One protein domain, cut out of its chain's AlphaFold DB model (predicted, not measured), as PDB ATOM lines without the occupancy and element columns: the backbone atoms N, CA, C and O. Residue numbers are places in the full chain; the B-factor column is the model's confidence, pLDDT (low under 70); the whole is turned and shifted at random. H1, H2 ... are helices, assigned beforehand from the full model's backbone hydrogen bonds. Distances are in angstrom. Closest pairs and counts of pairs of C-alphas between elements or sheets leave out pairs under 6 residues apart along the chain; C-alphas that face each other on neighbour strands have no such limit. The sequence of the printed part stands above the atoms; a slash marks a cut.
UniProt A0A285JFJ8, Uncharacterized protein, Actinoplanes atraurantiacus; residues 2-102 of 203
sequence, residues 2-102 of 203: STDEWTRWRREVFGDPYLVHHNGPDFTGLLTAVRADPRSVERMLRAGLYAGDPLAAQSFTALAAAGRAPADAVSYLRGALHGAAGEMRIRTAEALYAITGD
ATOM      1  N   SER A   2     198.140 164.237 172.547       75.94
ATOM      2  CA  SER A   2     199.442 164.216 171.863       75.94
ATOM      3  C   SER A   2     200.463 165.126 172.550       75.94
ATOM      4  O   SER A   2     200.114 166.133 173.166       75.94
ATOM      5  N   THR A   3     201.744 164.785 172.419       79.75
ATOM      6  CA  THR A   3     202.880 165.626 172.834       79.75
ATOM      7  C   THR A   3     202.833 167.025 172.194       79.75
ATOM      8  O   THR A   3     203.323 167.997 172.772       79.75
ATOM      9  N   ASP A   4     202.181 167.156 171.037       87.38
ATOM     10  CA  ASP A   4     202.041 168.424 170.315       87.38
ATOM     11  C   ASP A   4     201.106 169.407 171.029       87.38
ATOM     12  O   ASP A   4     201.360 170.613 171.039       87.38
ATOM     13  N   GLU A   5     200.036 168.907 171.658       91.75
ATOM     14  CA  GLU A   5     199.115 169.737 172.443       91.75
ATOM     15  C   GLU A   5     199.821 170.318 173.670       91.75
ATOM     16  O   GLU A   5     199.716 171.519 173.924       91.75
ATOM     17  N   TRP A   6     200.608 169.493 174.371       94.50
ATOM     18  CA  TRP A   6     201.465 169.948 175.468       94.50
ATOM     19  C   TRP A   6     202.464 171.004 175.001       94.50
ATOM     20  O   TRP A   6     202.558 172.067 175.607       94.50
ATOM     21  N   THR A   7     203.186 170.744 173.911       93.38
ATOM     22  CA  THR A   7     204.245 171.639 173.422       93.38
ATOM     23  C   THR A   7     203.702 173.024 173.072       93.38
ATOM     24  O   THR A   7     204.312 174.039 173.423       93.38
ATOM     25  N   ARG A   8     202.533 173.078 172.421       94.88
ATOM     26  CA  ARG A   8     201.856 174.339 172.102       94.88
ATOM     27  C   ARG A   8     201.443 175.080 173.370       94.88
ATOM     28  O   ARG A   8     201.834 176.229 173.555       94.88
ATOM     29  N   TRP A   9     200.725 174.402 174.263       96.38
ATOM     30  CA  TRP A   9     200.241 174.996 175.508       96.38
ATOM     31  C   TRP A   9     201.387 175.485 176.402       96.38
ATOM     32  O   TRP A   9     201.341 176.584 176.944       96.38
ATOM     33  N   ARG A  10     202.472 174.707 176.495       95.25
ATOM     34  CA  ARG A  10     203.692 175.069 177.218       95.25
ATOM     35  C   ARG A  10     204.263 176.394 176.715       95.25
ATOM     36  O   ARG A  10     204.628 177.240 177.525       95.25
ATOM     37  N   ARG A  11     204.331 176.585 175.394       95.19
ATOM     38  CA  ARG A  11     204.827 177.835 174.801       95.19
ATOM     39  C   ARG A  11     203.906 179.019 175.106       95.19
ATOM     40  O   ARG A  11     204.397 180.111 175.362       95.19
ATOM     41  N   GLU A  12     202.594 178.809 175.099       95.44
ATOM     42  CA  GLU A  12     201.611 179.850 175.431       95.44
ATOM     43  C   GLU A  12     201.671 180.262 176.909       95.44
ATOM     44  O   GLU A  12     201.555 181.442 177.226       95.44
ATOM     45  N   VAL A  13     201.869 179.300 177.814       96.44
ATOM     46  CA  VAL A  13     201.788 179.526 179.265       96.44
ATOM     47  C   VAL A  13     203.109 179.957 179.889       96.44
ATOM     48  O   VAL A  13     203.098 180.788 180.795       96.44
ATOM     49  N   PHE A  14     204.232 179.408 179.425       95.56
ATOM     50  CA  PHE A  14     205.561 179.666 179.997       95.56
ATOM     51  C   PHE A  14     206.470 180.479 179.071       95.56
ATOM     52  O   PHE A  14     207.551 180.891 179.483       95.56
ATOM     53  N   GLY A  15     206.053 180.714 177.825       93.44
ATOM     54  CA  GLY A  15     206.846 181.428 176.830       93.44
ATOM     55  C   GLY A  15     207.825 180.536 176.065       93.44
ATOM     56  O   GLY A  15     207.640 179.326 175.909       93.44
ATOM     57  N   ASP A  16     208.868 181.155 175.514       91.19
ATOM     58  CA  ASP A  16     209.804 180.465 174.630       91.19
ATOM     59  C   ASP A  16     210.619 179.376 175.372       91.19
ATOM     60  O   ASP A  16     211.221 179.672 176.407       91.19
ATOM     61  N   PRO A  17     210.697 178.128 174.857       88.44
ATOM     62  CA  PRO A  17     211.450 177.045 175.488       88.44
ATOM     63  C   PRO A  17     212.919 177.356 175.785       88.44
ATOM     64  O   PRO A  17     213.419 176.895 176.809       88.44
ATOM     65  N   TYR A  18     213.593 178.119 174.921       86.06
ATOM     66  CA  TYR A  18     214.983 178.524 175.118       86.06
ATOM     67  C   TYR A  18     215.101 179.461 176.322       86.06
ATOM     68  O   TYR A  18     215.928 179.246 177.205       86.06
ATOM     69  N   LEU A  19     214.214 180.456 176.410       87.19
ATOM     70  CA  LEU A  19     214.188 181.379 177.546       87.19
ATOM     71  C   LEU A  19     213.834 180.664 178.850       87.19
ATOM     72  O   LEU A  19     214.465 180.932 179.866       87.19
ATOM     73  N   VAL A  20     212.888 179.721 178.819       88.19
ATOM     74  CA  VAL A  20     212.534 178.901 179.990       88.19
ATOM     75  C   VAL A  20     213.729 178.078 180.474       88.19
ATOM     76  O   VAL A  20     213.939 177.962 181.678       88.19
ATOM     77  N   HIS A  21     214.527 177.523 179.561       82.81
ATOM     78  CA  HIS A  21     215.718 176.760 179.927       82.81
ATOM     79  C   HIS A  21     216.807 177.640 180.562       82.81
ATOM     80  O   HIS A  21     217.414 177.241 181.550       82.81
ATOM     81  N   HIS A  22     217.035 178.845 180.032       80.12
ATOM     82  CA  HIS A  22     218.113 179.721 180.506       80.12
ATOM     83  C   HIS A  22     217.756 180.556 181.738       80.12
ATOM     84  O   HIS A  22     218.597 180.746 182.612       80.12
ATOM     85  N   ASN A  23     216.522 181.051 181.814       87.00
ATOM     86  CA  ASN A  23     216.084 181.964 182.874       87.00
ATOM     87  C   ASN A  23     215.269 181.257 183.964       87.00
ATOM     88  O   ASN A  23     214.950 181.858 184.989       87.00
ATOM     89  N   GLY A  24     214.920 179.989 183.741       88.50
ATOM     90  CA  GLY A  24     213.901 179.291 184.507       88.50
ATOM     91  C   GLY A  24     212.479 179.667 184.063       88.50
ATOM     92  O   GLY A  24     212.268 180.651 183.349       88.50
ATOM     93  N   PRO A  25     211.476 178.870 184.463       91.88
ATOM     94  CA  PRO A  25     210.086 179.137 184.117       91.88
ATOM     95  C   PRO A  25     209.491 180.304 184.912       91.88
ATOM     96  O   PRO A  25     209.609 180.363 186.137       91.88
ATOM     97  N   ASP A  26     208.756 181.175 184.219       94.00
ATOM     98  CA  ASP A  26     207.807 182.101 184.841       94.00
ATOM     99  C   ASP A  26     206.448 181.405 185.011       94.00
ATOM    100  O   ASP A  26     205.817 180.967 184.049       94.00
ATOM    101  N   PHE A  27     205.981 181.308 186.256       96.56
ATOM    102  CA  PHE A  27     204.715 180.661 186.597       96.56
ATOM    103  C   PHE A  27     203.505 181.609 186.570       96.56
ATOM    104  O   PHE A  27     202.384 181.171 186.830       96.56
ATOM    105  N   THR A  28     203.679 182.888 186.229       96.31
ATOM    106  CA  THR A  28     202.585 183.874 186.180       96.31
ATOM    107  C   THR A  28     201.476 183.457 185.209       96.31
ATOM    108  O   THR A  28     200.285 183.531 185.543       96.31
ATOM    109  N   GLY A  29     201.853 182.954 184.028       97.12
ATOM    110  CA  GLY A  29     200.913 182.415 183.045       97.12
ATOM    111  C   GLY A  29     200.156 181.201 183.583       97.12
ATOM    112  O   GLY A  29     198.927 181.163 183.520       97.12
ATOM    113  N   LEU A  30     200.864 180.257 184.216       98.12
ATOM    114  CA  LEU A  30     200.271 179.061 184.827       98.12
ATOM    115  C   LEU A  30     199.239 179.427 185.903       98.12
ATOM    116  O   LEU A  30     198.124 178.904 185.906       98.12
ATOM    117  N   LEU A  31     199.589 180.349 186.803       98.19
ATOM    118  CA  LEU A  31     198.716 180.793 187.893       98.19
ATOM    119  C   LEU A  31     197.503 181.590 187.393       98.19
ATOM    120  O   LEU A  31     196.459 181.637 188.048       98.19
ATOM    121  N   THR A  32     197.607 182.218 186.228       97.88
ATOM    122  CA  THR A  32     196.464 182.851 185.560       97.88
ATOM    123  C   THR A  32     195.572 181.799 184.906       97.88
ATOM    124  O   THR A  32     194.366 181.790 185.155       97.88
ATOM    125  N   ALA A  33     196.160 180.853 184.175       97.50
ATOM    126  CA  ALA A  33     195.437 179.767 183.524       97.50
ATOM    127  C   ALA A  33     194.665 178.894 184.527       97.50
ATOM    128  O   ALA A  33     193.498 178.592 184.294       97.50
ATOM    129  N   VAL A  34     195.261 178.552 185.679       97.88
ATOM    130  CA  VAL A  34     194.599 177.690 186.679       97.88
ATOM    131  C   VAL A  34     193.416 178.383 187.356       97.88
ATOM    132  O   VAL A  34     192.501 177.713 187.817       97.88
ATOM    133  N   ARG A  35     193.398 179.722 187.410       97.00
ATOM    134  CA  ARG A  35     192.243 180.482 187.915       97.00
ATOM    135  C   ARG A  35     191.094 180.508 186.910       97.00
ATOM    136  O   ARG A  35     189.943 180.519 187.332       97.00
ATOM    137  N   ALA A  36     191.412 180.527 185.618       97.25
ATOM    138  CA  ALA A  36     190.423 180.543 184.547       97.25
ATOM    139  C   ALA A  36     189.824 179.150 184.293       97.25
ATOM    140  O   ALA A  36     188.606 179.011 184.231       97.25
ATOM    141  N   ASP A  37     190.666 178.120 184.175       97.50
ATOM    142  CA  ASP A  37     190.237 176.743 183.920       97.50
ATOM    143  C   ASP A  37     191.195 175.720 184.571       97.50
ATOM    144  O   ASP A  37     192.127 175.219 183.927       97.50
ATOM    145  N   PRO A  38     190.963 175.361 185.852       96.31
ATOM    146  CA  PRO A  38     191.785 174.383 186.559       96.31
ATOM    147  C   PRO A  38     191.828 173.010 185.875       96.31
ATOM    148  O   PRO A  38     192.861 172.343 185.901       96.31
ATOM    149  N   ARG A  39     190.723 172.581 185.246       95.00
ATOM    150  CA  ARG A  39     190.625 171.256 184.611       95.00
ATOM    151  C   ARG A  39     191.466 171.191 183.346       95.00
ATOM    152  O   ARG A  39     192.090 170.165 183.079       95.00
ATOM    153  N   SER A  40     191.490 172.269 182.564       95.69
ATOM    154  CA  SER A  40     192.365 172.363 181.396       95.69
ATOM    155  C   SER A  40     193.838 172.357 181.799       95.69
ATOM    156  O   SER A  40     194.609 171.591 181.221       95.69
ATOM    157  N   VAL A  41     194.215 173.109 182.841       97.38
ATOM    158  CA  VAL A  41     195.589 173.087 183.373       97.38
ATOM    159  C   VAL A  41     195.981 171.693 183.852       97.38
ATOM    160  O   VAL A  41     197.013 171.182 183.429       97.38
ATOM    161  N   GLU A  42     195.155 171.041 184.676       96.31
ATOM    162  CA  GLU A  42     195.435 169.681 185.151       96.31
ATOM    163  C   GLU A  42     195.628 168.714 183.979       96.31
ATOM    164  O   GLU A  42     196.596 167.951 183.943       96.31
ATOM    165  N   ARG A  43     194.738 168.778 182.982       95.69
ATOM    166  CA  ARG A  43     194.827 167.953 181.778       95.69
ATOM    167  C   ARG A  43     196.152 168.184 181.042       95.69
ATOM    168  O   ARG A  43     196.813 167.209 180.690       95.69
ATOM    169  N   MET A  44     196.559 169.437 180.839       97.19
ATOM    170  CA  MET A  44     197.810 169.774 180.146       97.19
ATOM    171  C   MET A  44     199.046 169.328 180.925       97.19
ATOM    172  O   MET A  44     199.919 168.681 180.352       97.19
ATOM    173  N   LEU A  45     199.093 169.572 182.237       97.38
ATOM    174  CA  LEU A  45     200.203 169.116 183.074       97.38
ATOM    175  C   LEU A  45     200.335 167.589 183.063       97.38
ATOM    176  O   LEU A  45     201.447 167.074 182.993       97.38
ATOM    177  N   ARG A  46     199.224 166.842 183.040       95.94
ATOM    178  CA  ARG A  46     199.262 165.377 182.892       95.94
ATOM    179  C   ARG A  46     199.844 164.932 181.548       95.94
ATOM    180  O   ARG A  46     200.570 163.941 181.522       95.94
ATOM    181  N   ALA A  47     199.576 165.646 180.452       95.50
ATOM    182  CA  ALA A  47     200.262 165.371 179.185       95.50
ATOM    183  C   ALA A  47     201.758 165.677 179.252       95.50
ATOM    184  O   ALA A  47     202.541 164.881 178.747       95.50
ATOM    185  N   GLY A  48     202.160 166.775 179.895       96.38
ATOM    186  CA  GLY A  48     203.574 167.088 180.093       96.38
ATOM    187  C   GLY A  48     204.303 166.026 180.925       96.38
ATOM    188  O   GLY A  48     205.385 165.588 180.542       96.38
ATOM    189  N   LEU A  49     203.671 165.522 181.996       95.88
ATOM    190  CA  LEU A  49     204.192 164.390 182.775       95.88
ATOM    191  C   LEU A  49     204.345 163.127 181.911       95.88
ATOM    192  O   LEU A  49     205.369 162.457 181.993       95.88
ATOM    193  N   TYR A  50     203.354 162.814 181.066       93.50
ATOM    194  CA  TYR A  50     203.416 161.676 180.140       93.50
ATOM    195  C   TYR A  50     204.508 161.842 179.072       93.50
ATOM    196  O   TYR A  50     205.147 160.868 178.685       93.50
ATOM    197  N   ALA A  51     204.750 163.074 178.621       93.75
ATOM    198  CA  ALA A  51     205.832 163.411 177.700       93.75
ATOM    199  C   ALA A  51     207.222 163.421 178.367       93.75
ATOM    200  O   ALA A  51     208.222 163.586 177.672       93.75
ATOM    201  N   GLY A  52     207.297 163.250 179.694       94.06
ATOM    202  CA  GLY A  52     208.548 163.271 180.449       94.06
ATOM    203  C   GLY A  52     209.166 164.663 180.599       94.06
ATOM    204  O   GLY A  52     210.369 164.755 180.824       94.06
ATOM    205  N   ASP A  53     208.378 165.736 180.461       95.12
ATOM    206  CA  ASP A  53     208.856 167.117 180.588       95.12
ATOM    207  C   ASP A  53     208.953 167.524 182.076       95.12
ATOM    208  O   ASP A  53     207.916 167.635 182.747       95.12
ATOM    209  N   PRO A  54     210.160 167.805 182.612       96.19
ATOM    210  CA  PRO A  54     210.334 168.212 184.006       96.19
ATOM    211  C   PRO A  54     209.575 169.487 184.379       96.19
ATOM    212  O   PRO A  54     209.183 169.640 185.539       96.19
ATOM    213  N   LEU A  55     209.301 170.378 183.418       96.94
ATOM    214  CA  LEU A  55     208.532 171.599 183.660       96.94
ATOM    215  C   LEU A  55     207.102 171.288 184.112       96.94
ATOM    216  O   LEU A  55     206.533 172.011 184.935       96.94
ATOM    217  N   ALA A  56     206.516 170.198 183.612       97.56
ATOM    218  CA  ALA A  56     205.188 169.770 184.028       97.56
ATOM    219  C   ALA A  56     205.179 169.353 185.503       97.56
ATOM    220  O   ALA A  56     204.287 169.758 186.246       97.56
ATOM    221  N   ALA A  57     206.201 168.615 185.949       97.81
ATOM    222  CA  ALA A  57     206.376 168.274 187.357       97.81
ATOM    223  C   ALA A  57     206.630 169.528 188.209       97.81
ATOM    224  O   ALA A  57     205.935 169.752 189.197       97.81
ATOM    225  N   GLN A  58     207.544 170.403 187.781       97.81
ATOM    226  CA  GLN A  58     207.873 171.645 188.488       97.81
ATOM    227  C   GLN A  58     206.662 172.582 188.646       97.81
ATOM    228  O   GLN A  58     206.528 173.270 189.658       97.81
ATOM    229  N   SER A  59     205.739 172.574 187.681       98.38
ATOM    230  CA  SER A  59     204.494 173.346 187.739       98.38
ATOM    231  C   SER A  59     203.628 172.981 188.946       98.38
ATOM    232  O   SER A  59     202.996 173.858 189.531       98.38
ATOM    233  N   PHE A  60     203.632 171.718 189.383       98.44
ATOM    234  CA  PHE A  60     202.900 171.309 190.583       98.44
ATOM    235  C   PHE A  60     203.477 171.920 191.865       98.44
ATOM    236  O   PHE A  60     202.703 172.245 192.761       98.44
ATOM    237  N   THR A  61     204.789 172.170 191.936       98.00
ATOM    238  CA  THR A  61     205.405 172.922 193.045       98.00
ATOM    239  C   THR A  61     204.854 174.348 193.112       98.00
ATOM    240  O   THR A  61     204.465 174.814 194.183       98.00
ATOM    241  N   ALA A  62     204.760 175.031 191.965       98.00
ATOM    242  CA  ALA A  62     204.199 176.382 191.892       98.00
ATOM    243  C   ALA A  62     202.703 176.409 192.251       98.00
ATOM    244  O   ALA A  62     202.252 177.284 192.993       98.00
ATOM    245  N   LEU A  63     201.932 175.423 191.781       98.38
ATOM    246  CA  LEU A  63     200.520 175.282 192.143       98.38
ATOM    247  C   LEU A  63     200.333 174.991 193.637       98.38
ATOM    248  O   LEU A  63     199.431 175.562 194.246       98.38
ATOM    249  N   ALA A  64     201.175 174.149 194.238       98.00
ATOM    250  CA  ALA A  64     201.134 173.856 195.669       98.00
ATOM    251  C   ALA A  64     201.401 175.112 196.508       98.00
ATOM    252  O   ALA A  64     200.606 175.433 197.388       98.00
ATOM    253  N   ALA A  65     202.438 175.884 196.164       97.25
ATOM    254  CA  ALA A  65     202.750 177.151 196.829       97.25
ATOM    255  C   ALA A  65     201.600 178.174 196.746       97.25
ATOM    256  O   ALA A  65     201.413 178.978 197.657       97.25
ATOM    257  N   ALA A  66     200.799 178.127 195.677       97.50
ATOM    258  CA  ALA A  66     199.625 178.979 195.497       97.50
ATOM    259  C   ALA A  66     198.329 178.417 196.122       97.50
ATOM    260  O   ALA A  66     197.273 179.038 195.977       97.50
ATOM    261  N   GLY A  67     198.360 177.239 196.759       97.25
ATOM    262  CA  GLY A  67     197.158 176.561 197.263       97.25
ATOM    263  C   GLY A  67     196.202 176.108 196.147       97.25
ATOM    264  O   GLY A  67     194.988 176.084 196.334       97.25
ATOM    265  N   ARG A  68     196.740 175.811 194.957       97.25
ATOM    266  CA  ARG A  68     196.002 175.446 193.731       97.25
ATOM    267  C   ARG A  68     196.396 174.081 193.163       97.25
ATOM    268  O   ARG A  68     196.045 173.781 192.025       97.25
ATOM    269  N   ALA A  69     197.136 173.265 193.912       96.31
ATOM    270  CA  ALA A  69     197.448 171.908 193.476       96.31
ATOM    271  C   ALA A  69     196.149 171.083 193.329       96.31
ATOM    272  O   ALA A  69     195.308 171.122 194.230       96.31
ATOM    273  N   PRO A  70     195.962 170.342 192.220       94.62
ATOM    274  CA  PRO A  70     194.833 169.425 192.073       94.62
ATOM    275  C   PRO A  70     194.818 168.368 193.183       94.62
ATOM    276  O   PRO A  70     195.877 167.873 193.571       94.62
ATOM    277  N   ALA A  71     193.630 167.978 193.656       91.06
ATOM    278  CA  ALA A  71     193.483 167.013 194.753       91.06
ATOM    279  C   ALA A  71     194.184 165.669 194.460       91.06
ATOM    280  O   ALA A  71     194.853 165.112 195.328       91.06
ATOM    281  N   ASP A  72     194.120 165.206 193.210       94.25
ATOM    282  CA  ASP A  72     194.705 163.931 192.778       94.25
ATOM    283  C   ASP A  72     196.165 164.046 192.298       94.25
ATOM    284  O   ASP A  72     196.739 163.069 191.808       94.25
ATOM    285  N   ALA A  73     196.808 165.213 192.448       96.38
ATOM    286  CA  ALA A  73     198.161 165.467 191.935       96.38
ATOM    287  C   ALA A  73     199.200 164.440 192.421       96.38
ATOM    288  O   ALA A  73     200.061 164.017 191.648       96.38
ATOM    289  N   VAL A  74     199.083 163.979 193.673       97.88
ATOM    290  CA  VAL A  74     199.974 162.958 194.253       97.88
ATOM    291  C   VAL A  74     199.950 161.658 193.444       97.88
ATOM    292  O   VAL A  74     200.995 161.038 193.253       97.88
ATOM    293  N   SER A  75     198.780 161.247 192.945       96.44
ATOM    294  CA  SER A  75     198.627 160.013 192.167       96.44
ATOM    295  C   SER A  75     199.391 160.098 190.843       96.44
ATOM    296  O   SER A  75     200.211 159.232 190.529       96.44
ATOM    297  N   TYR A  76     199.200 161.191 190.099       94.19
ATOM    298  CA  TYR A  76     199.852 161.389 188.801       94.19
ATOM    299  C   TYR A  76     201.371 161.534 188.926       94.19
ATOM    300  O   TYR A  76     202.110 160.955 188.133       94.19
ATOM    301  N   LEU A  77     201.840 162.269 189.938       97.94
ATOM    302  CA  LEU A  77     203.268 162.465 190.189       97.94
ATOM    303  C   LEU A  77     203.955 161.165 190.624       97.94
ATOM    304  O   LEU A  77     205.047 160.865 190.148       97.94
ATOM    305  N   ARG A  78     203.305 160.340 191.459       97.56
ATOM    306  CA  ARG A  78     203.812 158.995 191.782       97.56
ATOM    307  C   ARG A  78     203.923 158.120 190.535       97.56
ATOM    308  O   ARG A  78     204.940 157.459 190.355       97.56
ATOM    309  N   GLY A  79     202.919 158.167 189.657       96.31
ATOM    310  CA  GLY A  79     202.962 157.486 188.362       96.31
ATOM    311  C   GLY A  79     204.150 157.931 187.504       96.31
ATOM    312  O   GLY A  79     204.895 157.091 187.006       96.31
ATOM    313  N   ALA A  80     204.374 159.243 187.391       96.00
ATOM    314  CA  ALA A  80     205.487 159.808 186.627       96.00
ATOM    315  C   ALA A  80     206.866 159.435 187.207       96.00
ATOM    316  O   ALA A  80     207.825 159.247 186.459       96.00
ATOM    317  N   LEU A  81     206.970 159.270 188.531       95.94
ATOM    318  CA  LEU A  81     208.230 158.956 189.203       95.94
ATOM    319  C   LEU A  81     208.797 157.574 188.822       95.94
ATOM    320  O   LEU A  81     210.016 157.422 188.774       95.94
ATOM    321  N   HIS A  82     207.945 156.583 188.518       90.12
ATOM    322  CA  HIS A  82     208.367 155.198 188.250       90.12
ATOM    323  C   HIS A  82     209.337 155.047 187.064       90.12
ATOM    324  O   HIS A  82     210.161 154.135 187.077       90.12
ATOM    325  N   GLY A  83     209.272 155.937 186.070       85.12
ATOM    326  CA  GLY A  83     210.185 155.956 184.917       85.12
ATOM    327  C   GLY A  83     211.119 157.166 184.874       85.12
ATOM    328  O   GLY A  83     211.949 157.266 183.975       85.12
ATOM    329  N   ALA A  84     210.993 158.097 185.820       94.88
ATOM    330  CA  ALA A  84     211.741 159.346 185.795       94.88
ATOM    331  C   ALA A  84     213.229 159.122 186.102       94.88
ATOM    332  O   ALA A  84     213.574 158.323 186.974       94.88
ATOM    333  N   ALA A  85     214.105 159.891 185.459       95.31
ATOM    334  CA  ALA A  85     215.540 159.967 185.741       95.31
ATOM    335  C   ALA A  85     216.002 161.434 185.720       95.31
ATOM    336  O   ALA A  85     215.271 162.301 185.241       95.31
ATOM    337  N   GLY A  86     217.199 161.705 186.255       95.94
ATOM    338  CA  GLY A  86     217.802 163.044 186.254       95.94
ATOM    339  C   GLY A  86     216.847 164.130 186.759       95.94
ATOM    340  O   GLY A  86     216.181 163.950 187.780       95.94
ATOM    341  N   GLU A  87     216.741 165.222 186.003       96.06
ATOM    342  CA  GLU A  87     215.896 166.372 186.336       96.06
ATOM    343  C   GLU A  87     214.417 165.996 186.527       96.06
ATOM    344  O   GLU A  87     213.796 166.425 187.497       96.06
ATOM    345  N   MET A  88     213.848 165.132 185.677       97.38
ATOM    346  CA  MET A  88     212.444 164.717 185.816       97.38
ATOM    347  C   MET A  88     212.191 164.052 187.176       97.38
ATOM    348  O   MET A  88     211.173 164.307 187.823       97.38
ATOM    349  N   ARG A  89     213.138 163.228 187.647       98.44
ATOM    350  CA  ARG A  89     213.046 162.576 188.964       98.44
ATOM    351  C   ARG A  89     213.139 163.605 190.090       98.44
ATOM    352  O   ARG A  89     212.366 163.511 191.041       98.44
ATOM    353  N   ILE A  90     214.033 164.587 189.958       98.62
ATOM    354  CA  ILE A  90     214.207 165.674 190.929       98.62
ATOM    355  C   ILE A  90     212.929 166.513 191.032       98.62
ATOM    356  O   ILE A  90     212.341 166.594 192.109       98.62
ATOM    357  N   ARG A  91     212.443 167.072 189.916       98.38
ATOM    358  CA  ARG A  91     211.260 167.951 189.901       98.38
ATOM    359  C   ARG A  91     209.998 167.240 190.378       98.38
ATOM    360  O   ARG A  91     209.189 167.835 191.085       98.38
ATOM    361  N   THR A  92     209.839 165.957 190.046       98.62
ATOM    362  CA  THR A  92     208.702 165.151 190.520       98.62
ATOM    363  C   THR A  92     208.743 164.963 192.038       98.62
ATOM    364  O   THR A  92     207.716 165.092 192.702       98.62
ATOM    365  N   ALA A  93     209.924 164.703 192.602       98.62
ATOM    366  CA  ALA A  93     210.114 164.571 194.040       98.62
ATOM    367  C   ALA A  93     209.890 165.899 194.790       98.62
ATOM    368  O   ALA A  93     209.204 165.919 195.810       98.62
ATOM    369  N   GLU A  94     210.387 167.019 194.255       98.69
ATOM    370  CA  GLU A  94     210.125 168.359 194.800       98.69
ATOM    371  C   GLU A  94     208.629 168.697 194.803       98.69
ATOM    372  O   GLU A  94     208.111 169.199 195.800       98.69
ATOM    373  N   ALA A  95     207.916 168.381 193.718       98.56
ATOM    374  CA  ALA A  95     206.476 168.599 193.627       98.56
ATOM    375  C   ALA A  95     205.693 167.754 194.639       98.56
ATOM    376  O   ALA A  95     204.787 168.256 195.306       98.56
ATOM    377  N   LEU A  96     206.061 166.478 194.793       98.69
ATOM    378  CA  LEU A  96     205.464 165.594 195.793       98.69
ATOM    379  C   LEU A  96     205.693 166.119 197.214       98.69
ATOM    380  O   LEU A  96     204.751 166.142 198.008       98.69
ATOM    381  N   TYR A  97     206.896 166.603 197.522       98.62
ATOM    382  CA  TYR A  97     207.182 167.245 198.802       98.62
ATOM    383  C   TYR A  97     206.351 168.511 199.014       98.62
ATOM    384  O   TYR A  97     205.713 168.647 200.053       98.62
ATOM    385  N   ALA A  98     206.275 169.399 198.021       98.38
ATOM    386  CA  ALA A  98     205.513 170.641 198.123       98.38
ATOM    387  C   ALA A  98     204.012 170.411 198.378       98.38
ATOM    388  O   ALA A  98     203.382 171.197 199.079       98.38
ATOM    389  N   ILE A  99     203.440 169.339 197.820       98.31
ATOM    390  CA  ILE A  99     202.022 168.995 197.998       98.31
ATOM    391  C   ILE A  99     201.769 168.283 199.331       98.31
ATOM    392  O   ILE A  99     200.747 168.521 199.969       98.31
ATOM    393  N   THR A 100     202.657 167.371 199.731       98.00
ATOM    394  CA  THR A 100     202.400 166.461 200.863       98.00
ATOM    395  C   THR A 100     203.043 166.900 202.172       98.00
ATOM    396  O   THR A 100     202.621 166.448 203.233       98.00
ATOM    397  N   GLY A 101     204.085 167.729 202.110       97.69
ATOM    398  CA  GLY A 101     204.950 168.044 203.244       97.69
ATOM    399  C   GLY A 101     205.793 166.864 203.736       97.69
ATOM    400  O   GLY A 101     206.474 167.004 204.747       97.69
ATOM    401  N   ASP A 102     205.763 165.708 203.060       97.94
ATOM    402  CA  ASP A 102     206.477 164.504 203.491       97.94
ATOM    403  C   ASP A 102     207.965 164.583 203.096       97.94
ATOM    404  O   ASP A 102     208.293 164.473 201.908       97.94
TER     405      ASP A 102
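Overview. This is residues 2 to 102 of the 203 residues of an uncharacterized protein of Actinoplanes atraurantiacus (UniProt A0A285JFJ8). Four helices, H4 to H7, make a rough bundle of two helical hairpins side by side, and H1 crosses H4 on the side away from H6 and H7. H3 packs on one end of H1 and on H4, while H2 lies at the margin, near H1. The printed part has 101 residues with seven named helices, H1 to H7 in chain order, and no named strand; its class is all helix. It is compact, with a radius of gyration of the C-alphas of 12.3 A, and its outline is rounded, spanning 32 by 28 by 27 A.

Arrangement. H1, residues 3 to 14, is close to but not clearly touching H2, residues 17 to 23, with the C-alphas of Arg 11 and Pro 17 closest at 6.7 A. With residues 13 to 14 alone H1 touches H3, residues 28 to 36, about perpendicular at 72 degrees, only just past steep; the closest C-alphas, of Val 13 and Gly 29, are 4.8 A apart. H4, residues 38 to 50, is the hub, touching four helices. With its residues 44 to 48 alone it touches H1, opposite ways at a steep tilt of 57 degrees, the C-alphas of Trp 6 and Gly 48 being closest at 5.8 A. With residues 40 to 41 alone it touches H3, where the C-alphas of Val 34 and Val 41 are closest at 5.8 A. H4 and H5, residues 54 to 65, form a hairpin at 36 degrees, only just steep, with the C-alphas of Gly 48 and Ala 56 closest at 5.0 A. H4 touches H6, residues 73 to 81, the same way at a shallow tilt of 12 degrees; the C-alphas of Leu 49 and Ala 80 are closest at 6.1 A. H6 and H7, residues 86 to 100, form a hairpin at 22 degrees, with the C-alphas of Leu 81 and Arg 89 closest at 6.0 A. H5 and H7 touch with 26 pairs of C-alphas within 8 A, the same way at a shallow tilt of 19 degrees; those of Pro 54 and Met 88 are closest at 4.5 A. H4 and H7 are apart. Every O i to N i+4 pair is within hydrogen-bond range in H1, H2, H4, H6 and H7, against 4 of 5 in H3 and 6 of 8 in H5.

Along the chain. H1 begins at C-alpha 3, (202.880, 165.626, 172.834), and measures 16.0 A from first to last C-alpha. H2 measures 10.0 A, H3 12.7 A, H4 18.4 A, H5 17.4 A and H6 12.3 A. H7, 21.5 A, ends at C-alpha 100, (202.400, 166.461, 200.863).

Size, cuts and confidence. The C-alphas farthest apart, of Asp 4 and Asp 102, are 33.7 A apart. The printed part has no cut and no long link. The mean pLDDT of the printed part is 95.0, and no printed residue is under 70.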